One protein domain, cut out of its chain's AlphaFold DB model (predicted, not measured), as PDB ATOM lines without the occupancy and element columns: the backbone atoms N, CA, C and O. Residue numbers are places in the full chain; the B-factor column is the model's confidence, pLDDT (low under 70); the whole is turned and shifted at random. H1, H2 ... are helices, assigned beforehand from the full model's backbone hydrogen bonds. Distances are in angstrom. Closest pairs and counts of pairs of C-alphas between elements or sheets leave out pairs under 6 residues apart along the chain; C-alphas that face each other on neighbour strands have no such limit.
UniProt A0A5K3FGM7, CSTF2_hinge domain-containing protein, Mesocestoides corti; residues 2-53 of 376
ATOM      1  N   TYR A   2      -9.015  22.300  54.629       86.06
ATOM      2  CA  TYR A   2      -8.296  22.003  53.383       86.06
ATOM      3  C   TYR A   2      -9.207  21.489  52.248       86.06
ATOM      4  O   TYR A   2      -9.158  21.994  51.130       86.06
ATOM      5  N   GLU A   3     -10.104  20.546  52.545       89.12
ATOM      6  CA  GLU A   3     -11.033  19.983  51.549       89.12
ATOM      7  C   GLU A   3     -12.015  21.021  50.990       89.12
ATOM      8  O   GLU A   3     -12.261  21.052  49.786       89.12
ATOM      9  N   LEU A   4     -12.490  21.935  51.843       87.44
ATOM     10  CA  LEU A   4     -13.340  23.059  51.447       87.44
ATOM     11  C   LEU A   4     -12.620  23.968  50.441       87.44
ATOM     12  O   LEU A   4     -13.180  24.307  49.401       87.44
ATOM     13  N   MET A   5     -11.352  24.311  50.699       89.81
ATOM     14  CA  MET A   5     -10.554  25.112  49.762       89.81
ATOM     15  C   MET A   5     -10.327  24.405  48.431       89.81
ATOM     16  O   MET A   5     -10.371  25.044  47.381       89.81
ATOM     17  N   LYS A   6     -10.116  23.086  48.452       91.25
ATOM     18  CA  LYS A   6      -9.943  22.288  47.234       91.25
ATOM     19  C   LYS A   6     -11.203  22.314  46.367       91.25
ATOM     20  O   LYS A   6     -11.105  22.564  45.167       91.25
ATOM     21  N   GLN A   7     -12.369  22.092  46.970       90.94
ATOM     22  CA  GLN A   7     -13.650  22.132  46.264       90.94
ATOM     23  C   GLN A   7     -13.950  23.530  45.723       90.94
ATOM     24  O   GLN A   7     -14.313  23.669  44.557       90.94
ATOM     25  N   MET A   8     -13.702  24.569  46.522       91.88
ATOM     26  CA  MET A   8     -13.888  25.953  46.091       91.88
ATOM     27  C   MET A   8     -12.994  26.298  44.895       91.88
ATOM     28  O   MET A   8     -13.445  26.884  43.912       91.88
ATOM     29  N   LYS A   9     -11.725  25.882  44.948       91.06
ATOM     30  CA  LYS A   9     -10.773  26.089  43.857       91.06
ATOM     31  C   LYS A   9     -11.219  25.371  42.581       91.06
ATOM     32  O   LYS A   9     -11.045  25.911  41.492       91.06
ATOM     33  N   LEU A  10     -11.765  24.160  42.688       94.25
ATOM     34  CA  LEU A  10     -12.283  23.419  41.535       94.25
ATOM     35  C   LEU A  10     -13.533  24.091  40.943       94.25
ATOM     36  O   LEU A  10     -13.616  24.246  39.732       94.25
ATOM     37  N   CYS A  11     -14.458  24.550  41.789       90.44
ATOM     38  CA  CYS A  11     -15.662  25.270  41.366       90.44
ATOM     39  C   CYS A  11     -15.319  26.533  40.555       90.44
ATOM     40  O   CYS A  11     -15.849  26.724  39.462       90.44
ATOM     41  N   ILE A  12     -14.360  27.335  41.032       94.25
ATOM     42  CA  ILE A  12     -13.895  28.543  40.331       94.25
ATOM     43  C   ILE A  12     -13.244  28.204  38.984       94.25
ATOM     44  O   ILE A  12     -13.445  28.925  38.010       94.25
ATOM     45  N   GLN A  13     -12.463  27.120  38.924       94.19
ATOM     46  CA  GLN A  13     -11.793  26.692  37.690       94.19
ATOM     47  C   GLN A  13     -12.774  26.173  36.638       94.19
ATOM     48  O   GLN A  13     -12.568  26.425  35.456       94.19
ATOM     49  N   ASN A  14     -13.819  25.461  37.058       95.62
ATOM     50  CA  ASN A  14     -14.794  24.891  36.134       95.62
ATOM     51  C   ASN A  14     -15.730  25.969  35.571       95.62
ATOM     52  O   ASN A  14     -15.905  26.035  34.359       95.62
ATOM     53  N   ASN A  15     -16.285  26.834  36.431       95.50
ATOM     54  CA  ASN A  15     -17.269  27.850  36.043       95.50
ATOM     55  C   ASN A  15     -16.952  29.211  36.698       95.50
ATOM     56  O   ASN A  15     -17.549  29.567  37.720       95.50
ATOM     57  N   PRO A  16     -16.058  30.033  36.121       93.44
ATOM     58  CA  PRO A  16     -15.624  31.280  36.756       93.44
ATOM     59  C   PRO A  16     -16.750  32.316  36.890       93.44
ATOM     60  O   PRO A  16     -16.809  33.040  37.885       93.44
ATOM     61  N   ASN A  17     -17.668  32.378  35.919       94.88
ATOM     62  CA  ASN A  17     -18.800  33.310  35.945       94.88
ATOM     63  C   ASN A  17     -19.819  32.944  37.032       94.88
ATOM     64  O   ASN A  17     -20.270  33.808  37.782       94.88
ATOM     65  N   GLU A  18     -20.143  31.656  37.150       92.81
ATOM     66  CA  GLU A  18     -21.060  31.149  38.170       92.81
ATOM     67  C   GLU A  18     -20.463  31.318  39.568       92.81
ATOM     68  O   GLU A  18     -21.114  31.866  40.453       92.81
ATOM     69  N   ALA A  19     -19.189  30.960  39.748       93.56
ATOM     70  CA  ALA A  19     -18.496  31.130  41.019       93.56
ATOM     71  C   ALA A  19     -18.413  32.608  41.438       93.56
ATOM     72  O   ALA A  19     -18.610  32.930  42.610       93.56
ATOM     73  N   ARG A  20     -18.183  33.529  40.489       93.69
ATOM     74  CA  ARG A  20     -18.236  34.974  40.757       93.69
ATOM     75  C   ARG A  20     -19.624  35.401  41.230       93.69
ATOM     76  O   ARG A  20     -19.714  36.126  42.216       93.69
ATOM     77  N   ASN A  21     -20.683  34.941  40.567       93.81
ATOM     78  CA  ASN A  21     -22.055  35.236  40.978       93.81
ATOM     79  C   ASN A  21     -22.372  34.649  42.355       93.81
ATOM     80  O   ASN A  21     -22.936  35.353  43.186       93.81
ATOM     81  N   MET A  22     -21.945  33.418  42.645       92.31
ATOM     82  CA  MET A  22     -22.118  32.806  43.964       92.31
ATOM     83  C   MET A  22     -21.437  33.619  45.065       92.31
ATOM     84  O   MET A  22     -22.039  33.842  46.114       92.31
ATOM     85  N   LEU A  23     -20.208  34.085  44.825       93.19
ATOM     86  CA  LEU A  23     -19.455  34.898  45.782       93.19
ATOM     87  C   LEU A  23     -20.033  36.307  45.951       93.19
ATOM     88  O   LEU A  23     -19.981  36.853  47.050       93.19
ATOM     89  N   LEU A  24     -20.583  36.887  44.882       93.00
ATOM     90  CA  LEU A  24     -21.173  38.225  44.904       93.00
ATOM     91  C   LEU A  24     -22.567  38.229  45.547       93.00
ATOM     92  O   LEU A  24     -22.878  39.134  46.312       93.00
ATOM     93  N   GLN A  25     -23.384  37.208  45.274       94.44
ATOM     94  CA  GLN A  25     -24.726  37.055  45.850       94.44
ATOM     95  C   GLN A  25     -24.690  36.585  47.307       94.44
ATOM     96  O   GLN A  25     -25.565  36.945  48.087       94.44
ATOM     97  N   ASN A  26     -23.680  35.797  47.690       92.12
ATOM     98  CA  ASN A  26     -23.536  35.269  49.045       92.12
ATOM     99  C   ASN A  26     -22.256  35.815  49.688       92.12
ATOM    100  O   ASN A  26     -21.249  35.104  49.762       92.12
ATOM    101  N   PRO A  27     -22.269  37.055  50.209       91.75
ATOM    102  CA  PRO A  27     -21.078  37.657  50.802       91.75
ATOM    103  C   PRO A  27     -20.547  36.840  51.987       91.75
ATOM    104  O   PRO A  27     -19.339  36.735  52.168       91.75
ATOM    105  N   GLN A  28     -21.421  36.181  52.757       93.06
ATOM    106  CA  GLN A  28     -21.015  35.299  53.860       93.06
ATOM    107  C   GLN A  28     -20.126  34.138  53.394       93.06
ATOM    108  O   GLN A  28     -19.167  33.788  54.081       93.06
ATOM    109  N   LEU A  29     -20.399  33.580  52.210       92.62
ATOM    110  CA  LEU A  29     -19.559  32.547  51.610       92.62
ATOM    111  C   LEU A  29     -18.169  33.111  51.294       92.62
ATOM    112  O   LEU A  29     -17.162  32.490  51.627       92.62
ATOM    113  N   ALA A  30     -18.105  34.311  50.714       93.12
ATOM    114  CA  ALA A  30     -16.840  34.982  50.434       93.12
ATOM    115  C   ALA A  30     -16.028  35.239  51.719       93.12
ATOM    116  O   ALA A  30     -14.835  34.929  51.764       93.12
ATOM    117  N   TYR A  31     -16.677  35.712  52.789       93.81
ATOM    118  CA  TYR A  31     -16.039  35.899  54.096       93.81
ATOM    119  C   TYR A  31     -15.544  34.584  54.703       93.81
ATOM    120  O   TYR A  31     -14.429  34.535  55.220       93.81
ATOM    121  N   ALA A  32     -16.322  33.503  54.609       92.19
ATOM    122  CA  ALA A  32     -15.916  32.191  55.110       92.19
ATOM    123  C   ALA A  32     -14.660  31.665  54.398       92.19
ATOM    124  O   ALA A  32     -13.776  31.070  55.020       92.19
ATOM    125  N   LEU A  33     -14.545  31.923  53.095       92.56
ATOM    126  CA  LEU A  33     -13.383  31.518  52.312       92.56
ATOM    127  C   LEU A  33     -12.157  32.360  52.624       92.56
ATOM    128  O   LEU A  33     -11.073  31.804  52.806       92.56
ATOM    129  N   LEU A  34     -12.327  33.673  52.758       92.31
ATOM    130  CA  LEU A  34     -11.256  34.553  53.206       92.31
ATOM    131  C   LEU A  34     -10.763  34.137  54.603       92.31
ATOM    132  O   LEU A  34      -9.561  33.996  54.821       92.31
ATOM    133  N   GLN A  35     -11.683  33.835  55.524       91.75
ATOM    134  CA  GLN A  35     -11.357  33.370  56.872       91.75
ATOM    135  C   GLN A  35     -10.536  32.079  56.846       91.75
ATOM    136  O   GLN A  35      -9.518  31.960  57.532       91.75
ATOM    137  N   ALA A  36     -10.945  31.107  56.034       92.06
ATOM    138  CA  ALA A  36     -10.219  29.855  55.905       92.06
ATOM    139  C   ALA A  36      -8.805  30.066  55.319       92.06
ATOM    140  O   ALA A  36      -7.861  29.417  55.776       92.06
ATOM    141  N   GLN A  37      -8.615  31.012  54.393       91.94
ATOM    142  CA  GLN A  37      -7.285  31.370  53.875       91.94
ATOM    143  C   GLN A  37      -6.369  31.985  54.948       91.94
ATOM    144  O   GLN A  37      -5.173  31.683  54.970       91.94
ATOM    145  N   ILE A  38      -6.918  32.790  55.862       93.69
ATOM    146  CA  ILE A  38      -6.171  33.380  56.986       93.69
ATOM    147  C   ILE A  38      -5.752  32.300  57.992       93.69
ATOM    148  O   ILE A  38      -4.595  32.254  58.409       93.69
ATOM    149  N   VAL A  39      -6.665  31.391  58.354       92.38
ATOM    150  CA  VAL A  39      -6.380  30.288  59.296       92.38
ATOM    151  C   VAL A  39      -5.292  29.356  58.752       92.38
ATOM    152  O   VAL A  39      -4.438  28.892  59.505       92.38
ATOM    153  N   MET A  40      -5.276  29.131  57.437       89.94
ATOM    154  CA  MET A  40      -4.228  28.363  56.757       89.94
ATOM    155  C   MET A  40      -2.935  29.159  56.520       89.94
ATOM    156  O   MET A  40      -1.996  28.618  55.940       89.94
ATOM    157  N   LYS A  41      -2.863  30.415  56.983       90.50
ATOM    158  CA  LYS A  41      -1.720  31.331  56.828       90.50
ATOM    159  C   LYS A  41      -1.311  31.569  55.371       90.50
ATOM    160  O   LYS A  41      -0.165  31.906  55.098       90.50
ATOM    161  N   ILE A  42      -2.254  31.405  54.443       89.75
ATOM    162  CA  ILE A  42      -2.050  31.721  53.024       89.75
ATOM    163  C   ILE A  42      -2.146  33.239  52.820       89.75
ATOM    164  O   ILE A  42      -1.436  33.798  51.991       89.75
ATOM    165  N   VAL A  43      -3.001  33.909  53.601       89.62
ATOM    166  CA  VAL A  43      -3.215  35.361  53.557       89.62
ATOM    167  C   VAL A  43      -2.914  35.965  54.929       89.62
ATOM    168  O   VAL A  43      -3.389  35.464  55.948       89.62
ATOM    169  N   ASP A  44      -2.131  37.049  54.962       93.69
ATOM    170  CA  ASP A  44      -1.875  37.821  56.186       93.69
ATOM    171  C   ASP A  44      -3.176  38.514  56.649       93.69
ATOM    172  O   ASP A  44      -3.837  39.170  55.831       93.69
ATOM    173  N   PRO A  45      -3.547  38.434  57.943       90.19
ATOM    174  CA  PRO A  45      -4.701  39.146  58.496       90.19
ATOM    175  C   PRO A  45      -4.772  40.634  58.116       90.19
ATOM    176  O   PRO A  45      -5.856  41.155  57.855       90.19
ATOM    177  N   LYS A  46      -3.629  41.328  58.035       89.81
ATOM    178  CA  LYS A  46      -3.575  42.750  57.662       89.81
ATOM    179  C   LYS A  46      -3.983  42.982  56.209       89.81
ATOM    180  O   LYS A  46      -4.664  43.960  55.909       89.81
ATOM    181  N   VAL A  47      -3.598  42.071  55.316       88.88
ATOM    182  CA  VAL A  47      -3.967  42.118  53.893       88.88
ATOM    183  C   VAL A  47      -5.457  41.826  53.722       88.88
ATOM    184  O   VAL A  47      -6.125  42.508  52.948       88.88
ATOM    185  N   ALA A  48      -6.002  40.878  54.488       88.44
ATOM    186  CA  ALA A  48      -7.423  40.550  54.442       88.44
ATOM    187  C   ALA A  48      -8.314  41.749  54.810       88.44
ATOM    188  O   ALA A  48      -9.276  42.038  54.103       88.44
ATOM    189  N   ILE A  49      -7.958  42.508  55.851       88.19
ATOM    190  CA  ILE A  49      -8.704  43.713  56.259       88.19
ATOM    191  C   ILE A  49      -8.735  44.757  55.128       88.19
ATOM    192  O   ILE A  49      -9.774  45.360  54.861       88.19
ATOM    193  N   ALA A  50      -7.619  44.936  54.417       84.25
ATOM    194  CA  ALA A  50      -7.546  45.852  53.278       84.25
ATOM    195  C   ALA A  50      -8.385  45.387  52.069       84.25
ATOM    196  O   ALA A  50      -8.842  46.219  51.283       84.25
ATOM    197  N   MET A  51      -8.610  44.077  51.911       81.81
ATOM    198  CA  MET A  51      -9.497  43.529  50.877       81.81
ATOM    199  C   MET A  51     -10.980  43.736  51.209       81.81
ATOM    200  O   MET A  51     -11.773  43.936  50.293       81.81
ATOM    201  N   LEU A  52     -11.344  43.726  52.494       81.00
ATOM    202  CA  LEU A  52     -12.726  43.896  52.952       81.00
ATOM    203  C   LEU A  52     -13.200  45.355  52.932       81.00
ATOM    204  O   LEU A  52     -14.345  45.624  52.591       81.00
ATOM    205  N   ASN A  53     -12.315  46.301  53.248       75.69
ATOM    206  CA  ASN A  53     -12.675  47.714  53.426       75.69
ATOM    207  C   ASN A  53     -12.645  48.548  52.131       75.69
ATOM    208  O   ASN A  53     -12.629  49.778  52.184       75.69
TER     209      ASN A  53
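What this domain is: This is residues 2 to 53 of the 376 residues of the protein "CSTF2_hinge domain-containing protein" of Mesocestoides corti (UniProt A0A5K3FGM7). Helices H1, H2 and H3 form the three sides of an open triangle, and H4 folds back beside H3, away from H1 and H2. The 52 printed residues, all helix by class, hold four named helices, H1 to H4 in order, and no named strand. The whole is compact, radius of gyration of the C-alphas 11.3 A, spanning 29 by 24 by 14 A.

How they stand to each other: H3, residues 27 to 39, forms a helical hairpin with H4, residues 45 to 52, opposite ways at a shallow tilt of 16 degrees. They only just touch, with 3 pairs of C-alphas within 8 A, H3 with residues 34 to 38 alone; the closest C-alphas, Ile 38 and Pro 45, are 6.1 A apart. H2, residues 16 to 25, is about perpendicular to H3, at 75 degrees; they only just touch, only at the corner, with 3 pairs within 8 A, the closest C-alphas being Leu 23 and Ala 30, 5.3 A. H1, residues 2 to 14, touches H2 only at the corner, closest C-alphas Ile 12 and Ala 19, 5.3 A. H1 and H3 are close but not clearly touching, closest C-alphas Met 5 and Leu 33, 7.5 A. Every O i to N i+4 pair is within hydrogen-bond range in H1, H2, H3 and H4.

Where its parts are: From first to last C-alpha H3 measures 18.5 A, H1 18.7 A, H2 14.1 A and H4 10.8 A. C-alpha 2 begins H1 at (-8.296, 22.003, 53.383); C-alpha 52 ends H4 at (-12.726, 43.896, 52.952).

The domain as a whole: The C-alphas farthest apart, Asn 14 and Lys 46, are 30.1 A apart. The printed part has no cut, its three links are tight, and no printed residue is under 70 in pLDDT.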